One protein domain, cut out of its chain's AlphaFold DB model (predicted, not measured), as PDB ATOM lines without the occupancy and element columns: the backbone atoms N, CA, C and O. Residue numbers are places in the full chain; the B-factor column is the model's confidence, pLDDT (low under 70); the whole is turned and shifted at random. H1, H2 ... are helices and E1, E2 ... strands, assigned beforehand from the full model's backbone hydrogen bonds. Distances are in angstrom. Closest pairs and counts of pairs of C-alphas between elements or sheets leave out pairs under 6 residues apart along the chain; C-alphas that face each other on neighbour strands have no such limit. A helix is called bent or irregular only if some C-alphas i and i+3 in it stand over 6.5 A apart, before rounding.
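What this domain is: This is residues 2 to 144 of the 279 residues of the protein "EfeM/EfeO family lipoprotein" of Chromatiaceae bacterium (UniProt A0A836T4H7). Two long helices, H1 and H4, run much the same way along the length of an elongated body, and two shorter helices, H2 and H3, follow each other nearly end to end and pack on both, running back the other way. Two small strand hairpins complete it: E1 and E2 beside the first part of H4, and E3 and E4 packed on residues 86 to 91 of H3, with the loop of residues 102 to 114 beyond them. The printed part has 143 residues and is mostly helix, in the order H1 H2 E1 E2 H3 E3 E4 H4; each two-stranded sheet is antiparallel. It is compact, with a radius of gyration of the C-alphas of 16.6 A and spans of 55 by 28 by 23 A.

Where its parts are: H1, residues 9 to 37, begins at C-alpha 9, (-68.499, -56.794, -36.074), and is 39.9 A long. It has a kink of 36 degrees near residue 31 and is irregular, with C-alphas 32 and 35 7.2 A apart. H2 is residues 45 to 50, E1 66 to 68 and E2 74 to 76. H3, residues 81 to 91, is 14.1 A long and irregular, but only just: C-alphas 84 and 87 are 6.9 A apart. E3 is residues 98 to 101 and E4 115 to 117. H4, residues 119 to 142, is 34.7 A long and ends at C-alpha 142, (-33.688, -41.590, -61.835).

How they stand to each other: The helix packing is mostly aligned, the touching helices at shallow tilts. H1 and H2, a helical hairpin, only just touch, with 3 pairs of C-alphas within 8 A, closest at Val 37 and Asp 47, 6.8 A. Residues 16 to 27 of H1 touch H3 at 27 degrees, opposite ways, closest at the C-alphas of Lys 20 and Leu 90, 6.7 A. H2 and H3 only just touch, with 3 such pairs, and run the same way at 6 degrees; the C-alphas of Leu 50 and Leu 81 are closest, 4.9 A. H4 touches H2, closest at the C-alphas of Tyr 46 and Met 136, 6.5 A, and H3, closest at those of Leu 81 and His 129, 6.9 A. H1 and H4 are near each other, with 6 pairs of C-alphas within 10 A. In the hairpin E1 and E2, N 67 and O 75 are 2.9 A apart, within hydrogen-bond range; in the hairpin E3 and E4, N 116 and O 100 are 2.7 A apart. Every O i to N i+4 pair is within range in H2 and H4, against 21 of 25 in H1 and 4 of 7 in H3.

The domain as a whole: The C-alphas of Pro 2 and Arg 144 are the two farthest apart, 57.0 A. The printed part has no cut. The links H2 to E1 and E3 to E4 are long. Mean pLDDT of the printed part is 92.9; residues 2 to 7 are under 70.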
ATOM      1  N   PRO A   2     -70.160 -51.561 -22.934       38.56
ATOM      2  CA  PRO A   2     -69.357 -51.804 -24.122       38.56
ATOM      3  C   PRO A   2     -70.260 -51.558 -25.333       38.56
ATOM      4  O   PRO A   2     -71.366 -52.097 -25.399       38.56
ATOM      5  N   LEU A   3     -69.836 -50.679 -26.241       43.12
ATOM      6  CA  LEU A   3     -70.511 -50.470 -27.519       43.12
ATOM      7  C   LEU A   3     -70.638 -51.836 -28.194       43.12
ATOM      8  O   LEU A   3     -69.631 -52.483 -28.477       43.12
ATOM      9  N   SER A   4     -71.867 -52.308 -28.415       46.78
ATOM     10  CA  SER A   4     -72.051 -53.568 -29.119       46.78
ATOM     11  C   SER A   4     -71.562 -53.371 -30.550       46.78
ATOM     12  O   SER A   4     -72.242 -52.763 -31.377       46.78
ATOM     13  N   VAL A   5     -70.405 -53.942 -30.863       54.19
ATOM     14  CA  VAL A   5     -69.890 -54.075 -32.231       54.19
ATOM     15  C   VAL A   5     -70.874 -54.878 -33.112       54.19
ATOM     16  O   VAL A   5     -70.726 -54.934 -34.323       54.19
ATOM     17  N   GLY A   6     -71.931 -55.471 -32.539       62.31
ATOM     18  CA  GLY A   6     -72.810 -56.484 -33.129       62.31
ATOM     19  C   GLY A   6     -73.295 -56.255 -34.564       62.31
ATOM     20  O   GLY A   6     -73.309 -57.211 -35.330       62.31
ATOM     21  N   LYS A   7     -73.635 -55.024 -34.974       69.56
ATOM     22  CA  LYS A   7     -74.091 -54.769 -36.358       69.56
ATOM     23  C   LYS A   7     -72.945 -54.751 -37.381       69.56
ATOM     24  O   LYS A   7     -73.150 -55.148 -38.522       69.56
ATOM     25  N   TYR A   8     -71.758 -54.304 -36.977       79.38
ATOM     26  CA  TYR A   8     -70.604 -54.089 -37.861       79.38
ATOM     27  C   TYR A   8     -69.418 -55.006 -37.540       79.38
ATOM     28  O   TYR A   8     -68.370 -54.887 -38.161       79.38
ATOM     29  N   ARG A   9     -69.578 -55.945 -36.599       79.88
ATOM     30  CA  ARG A   9     -68.499 -56.794 -36.074       79.88
ATOM     31  C   ARG A   9     -67.743 -57.512 -37.176       79.88
ATOM     32  O   ARG A   9     -66.531 -57.397 -37.235       79.88
ATOM     33  N   GLN A  10     -68.460 -58.183 -38.072       85.75
ATOM     34  CA  GLN A  10     -67.835 -58.923 -39.170       85.75
ATOM     35  C   GLN A  10     -67.089 -58.006 -40.148       85.75
ATOM     36  O   GLN A  10     -66.015 -58.359 -40.617       85.75
ATOM     37  N   GLN A  11     -67.613 -56.804 -40.408       89.06
ATOM     38  CA  GLN A  11     -66.936 -55.827 -41.267       89.06
ATOM     39  C   GLN A  11     -65.667 -55.283 -40.605       89.06
ATOM     40  O   GLN A  11     -64.630 -55.202 -41.249       89.06
ATOM     41  N   ILE A  12     -65.733 -54.970 -39.310       88.19
ATOM     42  CA  ILE A  12     -64.590 -54.480 -38.534       88.19
ATOM     43  C   ILE A  12     -63.491 -55.542 -38.443       88.19
ATOM     44  O   ILE A  12     -62.327 -55.217 -38.648       88.19
ATOM     45  N   ILE A  13     -63.851 -56.806 -38.190       89.25
ATOM     46  CA  ILE A  13     -62.901 -57.929 -38.221       89.25
ATOM     47  C   ILE A  13     -62.240 -58.010 -39.599       89.25
ATOM     48  O   ILE A  13     -61.015 -58.016 -39.680       89.25
ATOM     49  N   GLY A  14     -63.045 -57.993 -40.669       91.69
ATOM     50  CA  GLY A  14     -62.550 -58.031 -42.044       91.69
ATOM     51  C   GLY A  14     -61.547 -56.917 -42.341       91.69
ATOM     52  O   GLY A  14     -60.442 -57.196 -42.796       91.69
ATOM     53  N   TRP A  15     -61.873 -55.666 -42.000       92.38
ATOM     54  CA  TRP A  15     -60.962 -54.536 -42.200       92.38
ATOM     55  C   TRP A  15     -59.676 -54.659 -41.385       92.38
ATOM     56  O   TRP A  15     -58.597 -54.385 -41.907       92.38
ATOM     57  N   THR A  16     -59.749 -55.086 -40.123       92.75
ATOM     58  CA  THR A  16     -58.547 -55.266 -39.297       92.75
ATOM     59  C   THR A  16     -57.637 -56.362 -39.852       92.75
ATOM     60  O   THR A  16     -56.417 -56.189 -39.885       92.75
ATOM     61  N   GLU A  17     -58.199 -57.470 -40.338       93.81
ATOM     62  CA  GLU A  17     -57.421 -58.515 -41.005       93.81
ATOM     63  C   GLU A  17     -56.801 -58.037 -42.320       93.81
ATOM     64  O   GLU A  17     -55.636 -58.330 -42.588       93.81
ATOM     65  N   GLU A  18     -57.555 -57.300 -43.138       95.38
ATOM     66  CA  GLU A  18     -57.063 -56.725 -44.392       95.38
ATOM     67  C   GLU A  18     -55.919 -55.741 -44.150       95.38
ATOM     68  O   GLU A  18     -54.901 -55.824 -44.833       95.38
ATOM     69  N   MET A  19     -56.024 -54.873 -43.139       95.69
ATOM     70  CA  MET A  19     -54.949 -53.946 -42.772       95.69
ATOM     71  C   MET A  19     -53.674 -54.684 -42.350       95.69
ATOM     72  O   MET A  19     -52.588 -54.328 -42.801       95.69
ATOM     73  N   LYS A  20     -53.784 -55.743 -41.538       96.25
ATOM     74  CA  LYS A  20     -52.621 -56.555 -41.134       96.25
ATOM     75  C   LYS A  20     -52.001 -57.305 -42.310       96.25
ATOM     76  O   LYS A  20     -50.781 -57.348 -42.428       96.25
ATOM     77  N   LYS A  21     -52.825 -57.868 -43.201       96.44
ATOM     78  CA  LYS A  21     -52.357 -58.515 -44.439       96.44
ATOM     79  C   LYS A  21     -51.651 -57.516 -45.355       96.44
ATOM     80  O   LYS A  21     -50.606 -57.846 -45.904       96.44
ATOM     81  N   ALA A  22     -52.194 -56.308 -45.495       95.81
ATOM     82  CA  ALA A  22     -51.590 -55.243 -46.286       95.81
ATOM     83  C   ALA A  22     -50.261 -54.769 -45.685       95.81
ATOM     84  O   ALA A  22     -49.296 -54.611 -46.428       95.81
ATOM     85  N   TRP A  23     -50.183 -54.610 -44.357       96.19
ATOM     86  CA  TRP A  23     -48.929 -54.299 -43.665       96.19
ATOM     87  C   TRP A  23     -47.871 -55.369 -43.944       96.19
ATOM     88  O   TRP A  23     -46.800 -55.035 -44.441       96.19
ATOM     89  N   LEU A  24     -48.209 -56.650 -43.735       95.50
ATOM     90  CA  LEU A  24     -47.297 -57.770 -43.990       95.50
ATOM     91  C   LEU A  24     -46.843 -57.797 -45.449       95.50
ATOM     92  O   LEU A  24     -45.659 -57.941 -45.717       95.50
ATOM     93  N   ALA A  25     -47.759 -57.652 -46.407       94.75
ATOM     94  CA  ALA A  25     -47.399 -57.654 -47.822       94.75
ATOM     95  C   ALA A  25     -46.477 -56.480 -48.190       94.75
ATOM     96  O   ALA A  25     -45.542 -56.660 -48.968       94.75
ATOM     97  N   SER A  26     -46.733 -55.293 -47.634       94.31
ATOM     98  CA  SER A  26     -45.970 -54.079 -47.927       94.31
ATOM     99  C   SER A  26     -44.572 -54.114 -47.311       94.31
ATOM    100  O   SER A  26     -43.608 -53.911 -48.043       94.31
ATOM    101  N   SER A  27     -44.456 -54.422 -46.013       94.56
ATOM    102  CA  SER A  27     -43.159 -54.546 -45.326       94.56
ATOM    103  C   SER A  27     -42.316 -55.641 -45.984       94.56
ATOM    104  O   SER A  27     -41.241 -55.349 -46.487       94.56
ATOM    105  N   ASN A  28     -42.859 -56.847 -46.198       92.12
ATOM    106  CA  ASN A  28     -42.117 -57.922 -46.874       92.12
ATOM    107  C   ASN A  28     -41.679 -57.583 -48.306       92.12
ATOM    108  O   ASN A  28     -40.688 -58.119 -48.795       92.12
ATOM    109  N   SER A  29     -42.424 -56.729 -49.012       91.81
ATOM    110  CA  SER A  29     -41.997 -56.268 -50.338       91.81
ATOM    111  C   SER A  29     -40.833 -55.279 -50.246       91.81
ATOM    112  O   SER A  29     -39.985 -55.268 -51.137       91.81
ATOM    113  N   TYR A  30     -40.795 -54.462 -49.191       94.94
ATOM    114  CA  TYR A  30     -39.697 -53.542 -48.914       94.94
ATOM    115  C   TYR A  30     -38.412 -54.291 -48.537       94.94
ATOM    116  O   TYR A  30     -37.394 -54.076 -49.188       94.94
ATOM    117  N   GLU A  31     -38.497 -55.266 -47.633       92.25
ATOM    118  CA  GLU A  31     -37.381 -56.120 -47.183       92.25
ATOM    119  C   GLU A  31     -36.583 -56.749 -48.340       92.25
ATOM    120  O   GLU A  31     -35.357 -56.854 -48.325       92.25
ATOM    121  N   VAL A  32     -37.267 -57.144 -49.422       87.69
ATOM    122  CA  VAL A  32     -36.620 -57.734 -50.610       87.69
ATOM    123  C   VAL A  32     -35.716 -56.737 -51.348       87.69
ATOM    124  O   VAL A  32     -34.755 -57.148 -52.005       87.69
ATOM    125  N   MET A  33     -36.022 -55.443 -51.280       91.88
ATOM    126  CA  MET A  33     -35.252 -54.380 -51.933       91.88
ATOM    127  C   MET A  33     -34.428 -53.530 -50.962       91.88
ATOM    128  O   MET A  33     -33.586 -52.760 -51.424       91.88
ATOM    129  N   GLU A  34     -34.616 -53.678 -49.653       94.31
ATOM    130  CA  GLU A  34     -33.933 -52.899 -48.617       94.31
ATOM    131  C   GLU A  34     -32.413 -53.004 -48.726       94.31
ATOM    132  O   GLU A  34     -31.736 -51.980 -48.754       94.31
ATOM    133  N   GLY A  35     -31.872 -54.207 -48.947       90.06
ATOM    134  CA  GLY A  35     -30.430 -54.397 -49.151       90.06
ATOM    135  C   GLY A  35     -29.834 -53.545 -50.283       90.06
ATOM    136  O   GLY A  35     -28.630 -53.315 -50.309       90.06
ATOM    137  N   ILE A  36     -30.665 -53.055 -51.209       92.31
ATOM    138  CA  ILE A  36     -30.293 -52.095 -52.253       92.31
ATOM    139  C   ILE A  36     -30.605 -50.659 -51.800       92.31
ATOM    140  O   ILE A  36     -29.736 -49.792 -51.865       92.31
ATOM    141  N   VAL A  37     -31.840 -50.390 -51.363       95.62
ATOM    142  CA  VAL A  37     -32.319 -49.037 -51.026       95.62
ATOM    143  C   VAL A  37     -31.557 -48.435 -49.846       95.62
ATOM    144  O   VAL A  37     -31.108 -47.293 -49.944       95.62
ATOM    145  N   ALA A  38     -31.380 -49.195 -48.767       95.56
ATOM    146  CA  ALA A  38     -30.677 -48.769 -47.563       95.56
ATOM    147  C   ALA A  38     -29.162 -48.645 -47.796       95.56
ATOM    148  O   ALA A  38     -28.522 -47.727 -47.288       95.56
ATOM    149  N   GLY A  39     -28.594 -49.516 -48.635       93.44
ATOM    150  CA  GLY A  39     -27.158 -49.528 -48.915       93.44
ATOM    151  C   GLY A  39     -26.680 -48.423 -49.862       93.44
ATOM    152  O   GLY A  39     -25.509 -48.046 -49.830       93.44
ATOM    153  N   ILE A  40     -27.548 -47.888 -50.726       94.12
ATOM    154  CA  ILE A  40     -27.172 -46.821 -51.663       94.12
ATOM    155  C   ILE A  40     -27.304 -45.461 -50.962       94.12
ATOM    156  O   ILE A  40     -28.426 -45.052 -50.654       94.12
ATOM    157  N   PRO A  41     -26.222 -44.668 -50.805       91.81
ATOM    158  CA  PRO A  41     -26.258 -43.430 -50.013       91.81
ATOM    159  C   PRO A  41     -27.322 -42.416 -50.456       91.81
ATOM    160  O   PRO A  41     -27.928 -41.726 -49.640       91.81
ATOM    161  N   SER A  42     -27.579 -42.323 -51.765       94.50
ATOM    162  CA  SER A  42     -28.591 -41.406 -52.313       94.50
ATOM    163  C   SER A  42     -30.042 -41.840 -52.046       94.50
ATOM    164  O   SER A  42     -30.954 -41.011 -52.137       94.50
ATOM    165  N   LEU A  43     -30.254 -43.113 -51.695       96.62
ATOM    166  CA  LEU A  43     -31.556 -43.729 -51.446       96.62
ATOM    167  C   LEU A  43     -31.788 -44.059 -49.963       96.62
ATOM    168  O   LEU A  43     -32.944 -44.077 -49.549       96.62
ATOM    169  N   ALA A  44     -30.734 -44.195 -49.151       95.88
ATOM    170  CA  ALA A  44     -30.787 -44.614 -47.744       95.88
ATOM    171  C   ALA A  44     -31.767 -43.817 -46.859       95.88
ATOM    172  O   ALA A  44     -32.337 -44.335 -45.908       95.88
ATOM    173  N   LYS A  45     -32.058 -42.554 -47.201       97.19
ATOM    174  CA  LYS A  45     -33.093 -41.756 -46.512       97.19
ATOM    175  C   LYS A  45     -34.475 -42.430 -46.511       97.19
ATOM    176  O   LYS A  45     -35.261 -42.187 -45.602       97.19
ATOM    177  N   TYR A  46     -34.799 -43.198 -47.555       98.06
ATOM    178  CA  TYR A  46     -36.083 -43.884 -47.673       98.06
ATOM    179  C   TYR A  46     -36.201 -45.007 -46.658       98.06
ATOM    180  O   TYR A  46     -37.285 -45.208 -46.124       98.06
ATOM    181  N   ASP A  47     -35.079 -45.632 -46.327       97.50
ATOM    182  CA  ASP A  47     -35.000 -46.652 -45.301       97.50
ATOM    183  C   ASP A  47     -35.286 -46.098 -43.909       97.50
ATOM    184  O   ASP A  47     -36.184 -46.572 -43.215       97.50
ATOM    185  N   LEU A  48     -34.669 -44.964 -43.566       97.56
ATOM    186  CA  LEU A  48     -34.982 -44.250 -42.325       97.56
ATOM    187  C   LEU A  48     -36.469 -43.874 -42.219       97.56
ATOM    188  O   LEU A  48     -37.042 -43.809 -41.135       97.56
ATOM    189  N   ILE A  49     -37.120 -43.578 -43.339       98.38
ATOM    190  CA  ILE A  49     -38.529 -43.183 -43.334       98.38
ATOM    191  C   ILE A  49     -39.448 -44.400 -43.243       98.38
ATOM    192  O   ILE A  49     -40.441 -44.358 -42.513       98.38
ATOM    193  N   LEU A  50     -39.161 -45.445 -44.012       97.69
ATOM    194  CA  LEU A  50     -40.049 -46.586 -44.167       97.69
ATOM    195  C   LEU A  50     -39.862 -47.588 -43.031       97.69
ATOM    196  O   LEU A  50     -40.864 -47.937 -42.407       97.69
ATOM    197  N   ASP A  51     -38.621 -47.950 -42.705       95.69
ATOM    198  CA  ASP A  51     -38.349 -49.198 -41.991       95.69
ATOM    199  C   ASP A  51     -37.403 -49.082 -40.786       95.69
ATOM    200  O   ASP A  51     -37.748 -49.540 -39.697       95.69
ATOM    201  N   ALA A  52     -36.286 -48.358 -40.905       94.56
ATOM    202  CA  ALA A  52     -35.234 -48.382 -39.880       94.56
ATOM    203  C   ALA A  52     -35.210 -47.160 -38.949       94.56
ATOM    204  O   ALA A  52     -34.710 -47.224 -37.830       94.56
ATOM    205  N   GLY A  53     -35.757 -46.016 -39.370       96.56
ATOM    206  CA  GLY A  53     -35.494 -44.763 -38.657       96.56
ATOM    207  C   GLY A  53     -36.151 -44.655 -37.282       96.56
ATOM    208  O   GLY A  53     -37.322 -44.995 -37.077       96.56
ATOM    209  N   ASN A  54     -35.394 -44.088 -36.351       96.44
ATOM    210  CA  ASN A  54     -35.769 -43.896 -34.960       96.44
ATOM    211  C   ASN A  54     -36.737 -42.712 -34.766       96.44
ATOM    212  O   ASN A  54     -36.789 -41.784 -35.586       96.44
ATOM    213  N   PRO A  55     -37.511 -42.688 -33.666       96.25
ATOM    214  CA  PRO A  55     -38.296 -41.526 -33.278       96.25
ATOM    215  C   PRO A  55     -37.381 -40.367 -32.876       96.25
ATOM    216  O   PRO A  55     -36.252 -40.558 -32.439       96.25
ATOM    217  N   GLY A  56     -37.889 -39.136 -32.950       96.44
ATOM    218  CA  GLY A  56     -37.125 -37.925 -32.623       96.44
ATOM    219  C   GLY A  56     -36.728 -37.767 -31.154       96.44
ATOM    220  O   GLY A  56     -36.153 -36.740 -30.799       96.44
ATOM    221  N   THR A  57     -37.066 -38.736 -30.304       95.19
ATOM    222  CA  THR A  57     -36.535 -38.867 -28.944       95.19
ATOM    223  C   THR A  57     -35.122 -39.441 -28.924       95.19
ATOM    224  O   THR A  57     -34.400 -39.203 -27.957       95.19
ATOM    225  N   GLU A  58     -34.723 -40.145 -29.983       96.00
ATOM    226  CA  GLU A  58     -33.374 -40.667 -30.160       96.00
ATOM    227  C   GLU A  58     -32.442 -39.637 -30.807       96.00
ATOM    228  O   GLU A  58     -32.866 -38.595 -31.322       96.00
ATOM    229  N   LYS A  59     -31.138 -39.915 -30.743       92.38
ATOM    230  CA  LYS A  59     -30.090 -39.014 -31.249       92.38
ATOM    231  C   LYS A  59     -29.667 -39.316 -32.682       92.38
ATOM    232  O   LYS A  59     -29.266 -38.394 -33.389       92.38
ATOM    233  N   GLU A  60     -29.735 -40.580 -33.076       94.31
ATOM    234  CA  GLU A  60     -29.154 -41.104 -34.310       94.31
ATOM    235  C   GLU A  60     -30.240 -41.733 -35.178       94.31
ATOM    236  O   GLU A  60     -31.273 -42.183 -34.671       94.31
ATOM    237  N   ASP A  61     -30.029 -41.675 -36.493       94.06
ATOM    238  CA  ASP A  61     -30.879 -42.308 -37.510       94.06
ATOM    239  C   ASP A  61     -32.369 -41.981 -37.376       94.06
ATOM    240  O   ASP A  61     -33.259 -42.783 -37.643       94.06
ATOM    241  N   VAL A  62     -32.662 -40.751 -36.953       97.44
ATOM    242  CA  VAL A  62     -34.030 -40.283 -36.745       97.44
ATOM    243  C   VAL A  62     -34.755 -40.150 -38.081       97.44
ATOM    244  O   VAL A  62     -34.292 -39.439 -38.978       97.44
ATOM    245  N   ALA A  63     -35.951 -40.735 -38.173       97.50
ATOM    246  CA  ALA A  63     -36.803 -40.628 -39.350       97.50
ATOM    247  C   ALA A  63     -37.113 -39.141 -39.665       97.50
ATOM    248  O   ALA A  63     -37.739 -38.444 -38.854       97.50
ATOM    249  N   PRO A  64     -36.689 -38.611 -40.830       96.62
ATOM    250  CA  PRO A  64     -36.647 -37.172 -41.093       96.62
ATOM    251  C   PRO A  64     -37.986 -36.608 -41.602       96.62
ATOM    252  O   PRO A  64     -38.023 -35.858 -42.580       96.62
ATOM    253  N   TYR A  65     -39.102 -36.950 -40.958       97.56
ATOM    254  CA  TYR A  65     -40.429 -36.457 -41.332       97.56
ATOM    255  C   TYR A  65     -41.326 -36.212 -40.115       97.56
ATOM    256  O   TYR A  65     -41.128 -36.790 -39.053       97.56
ATOM    257  N   ASP A  66     -42.339 -35.367 -40.295       97.69
ATOM    258  CA  ASP A  66     -43.441 -35.197 -39.349       97.69
ATOM    259  C   ASP A  66     -44.722 -35.774 -39.967       97.69
ATOM    260  O   ASP A  66     -44.908 -35.722 -41.186       97.69
ATOM    261  N   LEU A  67     -45.623 -36.299 -39.134       97.88
ATOM    262  CA  LEU A  67     -46.908 -36.844 -39.571       97.88
ATOM    263  C   LEU A  67     -48.054 -35.925 -39.139       97.88
ATOM    264  O   LEU A  67     -48.330 -35.787 -37.947       97.88
ATOM    265  N   THR A  68     -48.758 -35.337 -40.102       97.25
ATOM    266  CA  THR A  68     -49.964 -34.539 -39.837       97.25
ATOM    267  C   THR A  68     -51.204 -35.420 -39.909       97.25
ATOM    268  O   THR A  68     -51.485 -36.028 -40.942       97.25
ATOM    269  N   LEU A  69     -51.962 -35.465 -38.819       96.88
ATOM    270  CA  LEU A  69     -53.228 -36.178 -38.723       96.88
ATOM    271  C   LEU A  69     -54.385 -35.349 -39.318       96.88
ATOM    272  O   LEU A  69     -54.283 -34.121 -39.407       96.88
ATOM    273  N   PRO A  70     -55.507 -35.985 -39.708       96.19
ATOM    274  CA  PRO A  70     -56.691 -35.297 -40.236       96.19
ATOM    275  C   PRO A  70     -57.279 -34.209 -39.327       96.19
ATOM    276  O   PRO A  70     -57.849 -33.244 -39.828       96.19
ATOM    277  N   ASP A  71     -57.117 -34.338 -38.009       93.75
ATOM    278  CA  ASP A  71     -57.553 -33.351 -37.013       93.75
ATOM    279  C   ASP A  71     -56.610 -32.133 -36.893       93.75
ATOM    280  O   ASP A  71     -56.859 -31.221 -36.105       93.75
ATOM    281  N   GLY A  72     -55.525 -32.100 -37.674       95.69
ATOM    282  CA  GLY A  72     -54.506 -31.052 -37.657       95.69
ATOM    283  C   GLY A  72     -53.406 -31.258 -36.613       95.69
ATOM    284  O   GLY A  72     -52.448 -30.480 -36.585       95.69
ATOM    285  N   LYS A  73     -53.482 -32.299 -35.773       96.50
ATOM    286  CA  LYS A  73     -52.392 -32.656 -34.862       96.50
ATOM    287  C   LYS A  73     -51.176 -33.114 -35.663       96.50
ATOM    288  O   LYS A  73     -51.290 -33.901 -36.596       96.50
ATOM    289  N   VAL A  74     -49.991 -32.681 -35.243       97.50
ATOM    290  CA  VAL A  74     -48.718 -33.108 -35.836       97.50
ATOM    291  C   VAL A  74     -47.979 -34.016 -34.859       97.50
ATOM    292  O   VAL A  74     -47.694 -33.615 -33.727       97.50
ATOM    293  N   LEU A  75     -47.657 -35.234 -35.291       96.81
ATOM    294  CA  LEU A  75     -46.687 -36.095 -34.623       96.81
ATOM    295  C   LEU A  75     -45.308 -35.741 -35.172       96.81
ATOM    296  O   LEU A  75     -45.008 -36.008 -36.334       96.81
ATOM    297  N   LYS A  76     -44.489 -35.094 -34.345       97.56
ATOM    298  CA  LYS A  76     -43.137 -34.708 -34.744       97.56
ATOM    299  C   LYS A  76     -42.226 -35.923 -34.712       97.56
ATOM    300  O   LYS A  76     -42.117 -36.527 -33.647       97.56
ATOM    301  N   ARG A  77     -41.583 -36.246 -35.839       97.12
ATOM    302  CA  ARG A  77     -40.614 -37.353 -35.974       97.12
ATOM    303  C   ARG A  77     -41.041 -38.615 -35.217       97.12
ATOM    304  O   ARG A  77     -40.390 -38.990 -34.243       97.12
ATOM    305  N   PRO A  78     -42.156 -39.252 -35.610       96.44
ATOM    306  CA  PRO A  78     -42.729 -40.355 -34.841       96.44
ATOM    307  C   PRO A  78     -41.916 -41.662 -34.907       96.44
ATOM    308  O   PRO A  78     -42.256 -42.610 -34.203       96.44
ATOM    309  N   GLY A  79     -40.859 -41.700 -35.721       97.12
ATOM    310  CA  GLY A  79     -40.127 -42.904 -36.109       97.12
ATOM    311  C   GLY A  79     -40.559 -43.379 -37.491       97.12
ATOM    312  O   GLY A  79     -41.374 -42.727 -38.151       97.12
ATOM    313  N   ASN A  80     -39.990 -44.486 -37.947       97.50
ATOM    314  CA  ASN A  80     -40.320 -45.064 -39.241       97.50
ATOM    315  C   ASN A  80     -41.800 -45.474 -39.367       97.50
ATOM    316  O   ASN A  80     -42.553 -45.586 -38.393       97.50
ATOM    317  N   LEU A  81     -42.230 -45.650 -40.610       97.62
ATOM    318  CA  LEU A  81     -43.618 -45.926 -40.947       97.62
ATOM    319  C   LEU A  81     -44.040 -47.347 -40.522       97.62
ATOM    320  O   LEU A  81     -45.131 -47.501 -39.960       97.62
ATOM    321  N   PHE A  82     -43.214 -48.372 -40.741       96.38
ATOM    322  CA  PHE A  82     -43.596 -49.759 -40.469       96.38
ATOM    323  C   PHE A  82     -43.608 -50.107 -38.978       96.38
ATOM    324  O   PHE A  82     -44.680 -50.420 -38.451       96.38
ATOM    325  N   HIS A  83     -42.466 -50.021 -38.302       94.62
ATOM    326  CA  HIS A  83     -42.219 -50.571 -36.965       94.62
ATOM    327  C   HIS A  83     -42.477 -49.588 -35.821       94.62
ATOM    328  O   HIS A  83     -42.868 -49.992 -34.726       94.62
ATOM    329  N   HIS A  84     -42.345 -48.283 -36.067       95.06
ATOM    330  CA  HIS A  84     -42.623 -47.269 -35.045       95.06
ATOM    331  C   HIS A  84     -44.054 -46.732 -35.074       95.06
ATOM    332  O   HIS A  84     -44.519 -46.213 -34.056       95.06
ATOM    333  N   LEU A  85     -44.760 -46.868 -36.203       95.19
ATOM    334  CA  LEU A  85     -46.121 -46.365 -36.376       95.19
ATOM    335  C   LEU A  85     -47.156 -47.463 -36.613       95.19
ATOM    336  O   LEU A  85     -48.007 -47.687 -35.746       95.19
ATOM    337  N   LEU A  86     -47.149 -48.104 -37.787       96.00
ATOM    338  CA  LEU A  86     -48.295 -48.917 -38.189       96.00
ATOM    339  C   LEU A  86     -48.341 -50.275 -37.482       96.00
ATOM    340  O   LEU A  86     -49.422 -50.686 -37.062       96.00
ATOM    341  N   GLU A  87     -47.208 -50.948 -37.274       96.31
ATOM    342  CA  GLU A  87     -47.175 -52.203 -36.516       96.31
ATOM    343  C   GLU A  87     -47.693 -52.000 -35.077       96.31
ATOM    344  O   GLU A  87     -48.655 -52.673 -34.689       96.31
ATOM    345  N   PRO A  88     -47.206 -51.019 -34.292       95.50
ATOM    346  CA  PRO A  88     -47.743 -50.796 -32.955       95.50
ATOM    347  C   PRO A  88     -49.222 -50.414 -32.924       95.50
ATOM    348  O   PRO A  88     -49.921 -50.763 -31.969       95.50
ATOM    349  N   ALA A  89     -49.724 -49.735 -33.958       96.00
ATOM    350  CA  ALA A  89     -51.141 -49.413 -34.084       96.00
ATOM    351  C   ALA A  89     -52.004 -50.657 -34.369       96.00
ATOM    352  O   ALA A  89     -53.073 -50.809 -33.780       96.00
ATOM    353  N   LEU A  90     -51.545 -51.547 -35.258       96.25
ATOM    354  CA  LEU A  90     -52.285 -52.738 -35.692       96.25
ATOM    355  C   LEU A  90     -52.188 -53.913 -34.712       96.25
ATOM    356  O   LEU A  90     -53.113 -54.726 -34.636       96.25
ATOM    357  N   TRP A  91     -51.089 -54.012 -33.963       96.00
ATOM    358  CA  TRP A  91     -50.889 -55.050 -32.947       96.00
ATOM    359  C   TRP A  91     -51.118 -54.560 -31.515       96.00
ATOM    360  O   TRP A  91     -51.218 -55.373 -30.600       96.00
ATOM    361  N   GLY A  92     -51.286 -53.253 -31.316       94.62
ATOM    362  CA  GLY A  92     -51.656 -52.672 -30.028       94.62
ATOM    363  C   GLY A  92     -50.514 -52.580 -29.022       94.62
ATOM    364  O   GLY A  92     -50.769 -52.481 -27.824       94.62
ATOM    365  N   THR A  93     -49.261 -52.593 -29.483       94.06
ATOM    366  CA  THR A  93     -48.081 -52.487 -28.607       94.06
ATOM    367  C   THR A  93     -47.814 -51.051 -28.143       94.06
ATOM    368  O   THR A  93     -47.082 -50.843 -27.179       94.06
ATOM    369  N   ARG A  94     -48.474 -50.053 -28.755       93.06
ATOM    370  CA  ARG A  94     -48.506 -48.651 -28.299       93.06
ATOM    371  C   ARG A  94     -49.941 -48.179 -28.083       93.06
ATOM    372  O   ARG A  94     -50.676 -47.900 -29.034       93.06
ATOM    373  N   LYS A  95     -50.360 -48.085 -26.815       92.44
ATOM    374  CA  LYS A  95     -51.754 -47.772 -26.442       92.44
ATOM    375  C   LYS A  95     -52.222 -46.414 -26.964       92.44
ATOM    376  O   LYS A  95     -53.401 -46.235 -27.252       92.44
ATOM    377  N   GLU A  96     -51.317 -45.459 -27.133       93.38
ATOM    378  CA  GLU A  96     -51.611 -44.145 -27.691       93.38
ATOM    379  C   GLU A  96     -52.050 -44.184 -29.165       93.38
ATOM    380  O   GLU A  96     -52.648 -43.212 -29.634       93.38
ATOM    381  N   PHE A  97     -51.803 -45.280 -29.888       95.00
ATOM    382  CA  PHE A  97     -52.236 -45.486 -31.276       95.00
ATOM    383  C   PHE A  97     -53.522 -46.310 -31.391       95.00
ATOM    384  O   PHE A  97     -54.152 -46.337 -32.451       95.00
ATOM    385  N   VAL A  98     -53.953 -46.920 -30.289       95.31
ATOM    386  CA  VAL A  98     -55.162 -47.736 -30.206       95.31
ATOM    387  C   VAL A  98     -56.359 -46.856 -29.851       95.31
ATOM    388  O   VAL A  98     -56.298 -46.005 -28.962       95.31
ATOM    389  N   ALA A  99     -57.464 -47.037 -30.570       95.19
ATOM    390  CA  ALA A  99     -58.747 -46.428 -30.236       95.19
ATOM    391  C   ALA A  99     -59.531 -47.295 -29.244       95.19
ATOM    392  O   ALA A  99     -60.169 -46.770 -28.334       95.19
ATOM    393  N   MET A 100     -59.493 -48.618 -29.427       94.31
ATOM    394  CA  MET A 100     -60.215 -49.572 -28.590       94.31
ATOM    395  C   MET A 100     -59.555 -50.953 -28.635       94.31
ATOM    396  O   MET A 100     -59.197 -51.423 -29.706       94.31
ATOM    397  N   GLU A 101     -59.451 -51.622 -27.490       93.94
ATOM    398  CA  GLU A 101     -59.197 -53.067 -27.411       93.94
ATOM    399  C   GLU A 101     -60.540 -53.811 -27.546       93.94
ATOM    400  O   GLU A 101     -61.539 -53.390 -26.953       93.94
ATOM    401  N   ALA A 102     -60.607 -54.878 -28.345       91.25
ATOM    402  CA  ALA A 102     -61.859 -55.582 -28.619       91.25
ATOM    403  C   ALA A 102     -61.617 -57.053 -28.954       91.25
ATOM    404  O   ALA A 102     -60.811 -57.324 -29.823       91.25
ATOM    405  N   ASP A 103     -62.380 -57.972 -28.353       91.50
ATOM    406  CA  ASP A 103     -62.396 -59.408 -28.692       91.50
ATOM    407  C   ASP A 103     -62.888 -59.608 -30.144       91.50
ATOM    408  O   ASP A 103     -64.098 -59.653 -30.433       91.50
ATOM    409  N   LEU A 104     -61.944 -59.635 -31.086       89.38
ATOM    410  CA  LEU A 104     -62.220 -59.689 -32.518       89.38
ATOM    411  C   LEU A 104     -62.586 -61.116 -32.924       89.38
ATOM    412  O   LEU A 104     -63.480 -61.290 -33.751       89.38
ATOM    413  N   ASN A 105     -61.976 -62.130 -32.310       88.62
ATOM    414  CA  ASN A 105     -62.210 -63.535 -32.647       88.62
ATOM    415  C   ASN A 105     -63.419 -64.169 -31.917       88.62
ATOM    416  O   ASN A 105     -63.920 -65.211 -32.340       88.62
ATOM    417  N   GLY A 106     -63.941 -63.530 -30.869       87.12
ATOM    418  CA  GLY A 106     -65.101 -63.989 -30.103       87.12
ATOM    419  C   GLY A 106     -64.821 -65.070 -29.068       87.12
ATOM    420  O   GLY A 106     -65.770 -65.730 -28.640       87.12
ATOM    421  N   ASN A 107     -63.564 -65.268 -28.668       89.88
ATOM    422  CA  ASN A 107     -63.174 -66.289 -27.699       89.88
ATOM    423  C   ASN A 107     -63.310 -65.823 -26.233       89.88
ATOM    424  O   ASN A 107     -63.059 -66.606 -25.313       89.88
ATOM    425  N   GLY A 108     -63.732 -64.573 -26.007       90.69
ATOM    426  CA  GLY A 108     -63.929 -63.991 -24.681       90.69
ATOM    427  C   GLY A 108     -62.652 -63.464 -24.022       90.69
ATOM    428  O   GLY A 108     -62.691 -63.100 -22.844       90.69
ATOM    429  N   LYS A 109     -61.531 -63.419 -24.745       93.31
ATOM    430  CA  LYS A 109     -60.268 -62.805 -24.324       93.31
ATOM    431  C   LYS A 109     -59.894 -61.693 -25.301       93.31
ATOM    432  O   LYS A 109     -60.455 -61.594 -26.380       93.31
ATOM    433  N   ILE A 110     -58.993 -60.818 -24.866       91.38
ATOM    434  CA  ILE A 110     -58.356 -59.825 -25.730       91.38
ATOM    435  C   ILE A 110     -56.895 -60.241 -25.837       91.38
ATOM    436  O   ILE A 110     -56.166 -60.222 -24.842       91.38
ATOM    437  N   GLU A 111     -56.499 -60.663 -27.026       92.00
ATOM    438  CA  GLU A 111     -55.150 -61.116 -27.342       92.00
ATOM    439  C   GLU A 111     -54.351 -60.038 -28.095       92.00
ATOM    440  O   GLU A 111     -54.853 -58.969 -28.452       92.00
ATOM    441  N   LEU A 112     -53.061 -60.299 -28.331       92.00
ATOM    442  CA  LEU A 112     -52.200 -59.391 -29.089       92.00
ATOM    443  C   LEU A 112     -52.802 -59.106 -30.475       92.00
ATOM    444  O   LEU A 112     -53.089 -60.014 -31.254       92.00
ATOM    445  N   GLY A 113     -52.945 -57.823 -30.801       92.62
ATOM    446  CA  GLY A 113     -53.559 -57.369 -32.043       92.62
ATOM    447  C   GLY A 113     -55.082 -57.438 -32.087       92.62
ATOM    448  O   GLY A 113     -55.655 -57.119 -33.127       92.62
ATOM    449  N   GLU A 114     -55.764 -57.783 -31.001       94.44
ATOM    450  CA  GLU A 114     -57.215 -57.623 -30.886       94.44
ATOM    451  C   GLU A 114     -57.574 -56.179 -30.503       94.44
ATOM    452  O   GLU A 114     -58.091 -55.863 -29.430       94.44
ATOM    453  N   VAL A 115     -57.224 -55.269 -31.415       94.81
ATOM    454  CA  VAL A 115     -57.358 -53.822 -31.258       94.81
ATOM    455  C   VAL A 115     -57.943 -53.180 -32.510       94.81
ATOM    456  O   VAL A 115     -57.778 -53.669 -33.627       94.81
ATOM    457  N   LEU A 116     -58.607 -52.045 -32.316       95.31
ATOM    458  CA  LEU A 116     -58.956 -51.105 -33.367       95.31
ATOM    459  C   LEU A 116     -57.981 -49.924 -33.300       95.31
ATOM    460  O   LEU A 116     -57.965 -49.216 -32.283       95.31
ATOM    461  N   PRO A 117     -57.181 -49.680 -34.349       95.88
ATOM    462  CA  PRO A 117     -56.302 -48.521 -34.397       95.88
ATOM    463  C   PRO A 117     -57.108 -47.223 -34.536       95.88
ATOM    464  O   PRO A 117     -58.251 -47.213 -35.002       95.88
ATOM    465  N   LYS A 118     -56.502 -46.092 -34.169       96.00
ATOM    466  CA  LYS A 118     -57.080 -44.769 -34.440       96.00
ATOM    467  C   LYS A 118     -57.187 -44.539 -35.949       96.00
ATOM    468  O   LYS A 118     -56.173 -44.518 -36.640       96.00
ATOM    469  N   ALA A 119     -58.404 -44.311 -36.443       94.69
ATOM    470  CA  ALA A 119     -58.669 -44.125 -37.874       94.69
ATOM    471  C   ALA A 119     -57.849 -42.977 -38.489       94.69
ATOM    472  O   ALA A 119     -57.290 -43.128 -39.572       94.69
ATOM    473  N   ASP A 120     -57.706 -41.870 -37.758       96.12
ATOM    474  CA  ASP A 120     -56.900 -40.715 -38.163       96.12
ATOM    475  C   ASP A 120     -55.422 -41.063 -38.371       96.12
ATOM    476  O   ASP A 120     -54.799 -40.574 -39.313       96.12
ATOM    477  N   LEU A 121     -54.876 -41.952 -37.533       96.56
ATOM    478  CA  LEU A 121     -53.504 -42.434 -37.669       96.56
ATOM    479  C   LEU A 121     -53.355 -43.337 -38.895       96.56
ATOM    480  O   LEU A 121     -52.414 -43.155 -39.660       96.56
ATOM    481  N   ILE A 122     -54.292 -44.267 -39.113       95.88
ATOM    482  CA  ILE A 122     -54.281 -45.157 -40.286       95.88
ATOM    483  C   ILE A 122     -54.372 -44.354 -41.584       95.88
ATOM    484  O   ILE A 122     -53.619 -44.606 -42.522       95.88
ATOM    485  N   HIS A 123     -55.259 -43.360 -41.635       95.88
ATOM    486  CA  HIS A 123     -55.409 -42.504 -42.806       95.88
ATOM    487  C   HIS A 123     -54.144 -41.677 -43.076       95.88
ATOM    488  O   HIS A 123     -53.673 -41.635 -44.215       95.88
ATOM    489  N   ALA A 124     -53.564 -41.065 -42.037       97.06
ATOM    490  CA  ALA A 124     -52.317 -40.317 -42.167       97.06
ATOM    491  C   ALA A 124     -51.161 -41.219 -42.623       97.06
ATOM    492  O   ALA A 124     -50.462 -40.870 -43.571       97.06
ATOM    493  N   PHE A 125     -51.009 -42.403 -42.015       96.00
ATOM    494  CA  PHE A 125     -50.026 -43.399 -42.435       96.00
ATOM    495  C   PHE A 125     -50.192 -43.750 -43.915       96.00
ATOM    496  O   PHE A 125     -49.233 -43.645 -44.668       96.00
ATOM    497  N   ALA A 126     -51.395 -44.140 -44.353       95.62
ATOM    498  CA  ALA A 126     -51.613 -44.642 -45.711       95.62
ATOM    499  C   ALA A 126     -51.247 -43.590 -46.766       95.62
ATOM    500  O   ALA A 126     -50.590 -43.895 -47.765       95.62
ATOM    501  N   LYS A 127     -51.619 -42.334 -46.506       97.00
ATOM    502  CA  LYS A 127     -51.237 -41.198 -47.339       97.00
ATOM    503  C   LYS A 127     -49.717 -41.007 -47.356       97.00
ATOM    504  O   LYS A 127     -49.122 -40.985 -48.429       97.00
ATOM    505  N   THR A 128     -49.082 -40.910 -46.190       97.38
ATOM    506  CA  THR A 128     -47.639 -40.654 -46.075       97.38
ATOM    507  C   THR A 128     -46.791 -41.796 -46.642       97.38
ATOM    508  O   THR A 128     -45.816 -41.535 -47.341       97.38
ATOM    509  N   HIS A 129     -47.183 -43.050 -46.424       96.88
ATOM    510  CA  HIS A 129     -46.538 -44.220 -47.013       96.88
ATOM    511  C   HIS A 129     -46.632 -44.199 -48.545       96.88
ATOM    512  O   HIS A 129     -45.625 -44.394 -49.223       96.88
ATOM    513  N   THR A 130     -47.807 -43.891 -49.104       96.75
ATOM    514  CA  THR A 130     -47.974 -43.737 -50.562       96.75
ATOM    515  C   THR A 130     -47.058 -42.639 -51.104       96.75
ATOM    516  O   THR A 130     -46.283 -42.873 -52.024       96.75
ATOM    517  N   GLU A 131     -47.051 -41.460 -50.479       97.75
ATOM    518  CA  GLU A 131     -46.201 -40.347 -50.915       97.75
ATOM    519  C   GLU A 131     -44.702 -40.684 -50.883       97.75
ATOM    520  O   GLU A 131     -43.952 -40.257 -51.763       97.75
ATOM    521  N   TRP A 132     -44.230 -41.395 -49.856       97.94
ATOM    522  CA  TRP A 132     -42.814 -41.749 -49.735       97.94
ATOM    523  C   TRP A 132     -42.404 -42.889 -50.658       97.94
ATOM    524  O   TRP A 132     -41.330 -42.812 -51.252       97.94
ATOM    525  N   THR A 133     -43.260 -43.889 -50.850       96.94
ATOM    526  CA  THR A 133     -43.004 -44.971 -51.812       96.94
ATOM    527  C   THR A 133     -43.020 -44.470 -53.258       96.94
ATOM    528  O   THR A 133     -42.163 -44.870 -54.043       96.94
ATOM    529  N   GLU A 134     -43.890 -43.517 -53.611       98.12
ATOM    530  CA  GLU A 134     -43.866 -42.850 -54.923       98.12
ATOM    531  C   GLU A 134     -42.583 -42.033 -55.141       98.12
ATOM    532  O   GLU A 134     -41.982 -42.087 -56.218       98.12
ATOM    533  N   LYS A 135     -42.130 -41.290 -54.120       98.25
ATOM    534  CA  LYS A 135     -40.852 -40.555 -54.169       98.25
ATOM    535  C   LYS A 135     -39.671 -41.508 -54.326       98.25
ATOM    536  O   LYS A 135     -38.823 -41.275 -55.183       98.25
ATOM    537  N   MET A 136     -39.648 -42.590 -53.552       97.81
ATOM    538  CA  MET A 136     -38.625 -43.627 -53.647       97.81
ATOM    539  C   MET A 136     -38.593 -44.246 -55.041       97.81
ATOM    540  O   MET A 136     -37.530 -44.303 -55.649       97.81
ATOM    541  N   LEU A 137     -39.746 -44.637 -55.591       97.12
ATOM    542  CA  LEU A 137     -39.832 -45.199 -56.937       97.12
ATOM    543  C   LEU A 137     -39.282 -44.229 -57.989       97.12
ATOM    544  O   LEU A 137     -38.516 -44.633 -58.864       97.12
ATOM    545  N   LYS A 138     -39.638 -42.945 -57.891       98.31
ATOM    546  CA  LYS A 138     -39.125 -41.907 -58.790       98.31
ATOM    547  C   LYS A 138     -37.606 -41.751 -58.678       98.31
ATOM    548  O   LYS A 138     -36.935 -41.651 -59.704       98.31
ATOM    549  N   ASP A 139     -37.066 -41.731 -57.462       97.88
ATOM    550  CA  ASP A 139     -35.625 -41.592 -57.233       97.88
ATOM    551  C   ASP A 139     -34.862 -42.841 -57.703       97.88
ATOM    552  O   ASP A 139     -33.836 -42.699 -58.362       97.88
ATOM    553  N   ILE A 140     -35.394 -44.049 -57.481       95.56
ATOM    554  CA  ILE A 140     -34.840 -45.306 -58.015       95.56
ATOM    555  C   ILE A 140     -34.812 -45.280 -59.549       95.56
ATOM    556  O   ILE A 140     -33.811 -45.651 -60.154       95.56
ATOM    557  N   GLN A 141     -35.883 -44.813 -60.200       96.31
ATOM    558  CA  GLN A 141     -35.941 -44.704 -61.665       96.31
ATOM    559  C   GLN A 141     -34.965 -43.662 -62.230       96.31
ATOM    560  O   GLN A 141     -34.528 -43.782 -63.376       96.31
ATOM    561  N   ALA A 142     -34.642 -42.626 -61.454       96.44
ATOM    562  CA  ALA A 142     -33.688 -41.590 -61.835       96.44
ATOM    563  C   ALA A 142     -32.234 -41.945 -61.476       96.44
ATOM    564  O   ALA A 142     -31.304 -41.362 -62.048       96.44
ATOM    565  N   TRP A 143     -32.037 -42.867 -60.529       95.12
ATOM    566  CA  TRP A 143     -30.726 -43.306 -60.079       95.12
ATOM    567  C   TRP A 143     -29.933 -43.911 -61.238       95.12
ATOM    568  O   TRP A 143     -30.459 -44.605 -62.110       95.12
ATOM    569  N   ARG A 144     -28.632 -43.607 -61.264       94.25
ATOM    570  CA  ARG A 144     -27.689 -44.124 -62.254       94.25
ATOM    571  C   ARG A 144     -26.761 -45.115 -61.559       94.25
ATOM    572  O   ARG A 144     -25.803 -44.668 -60.920       94.25
TER     573      ARG A 144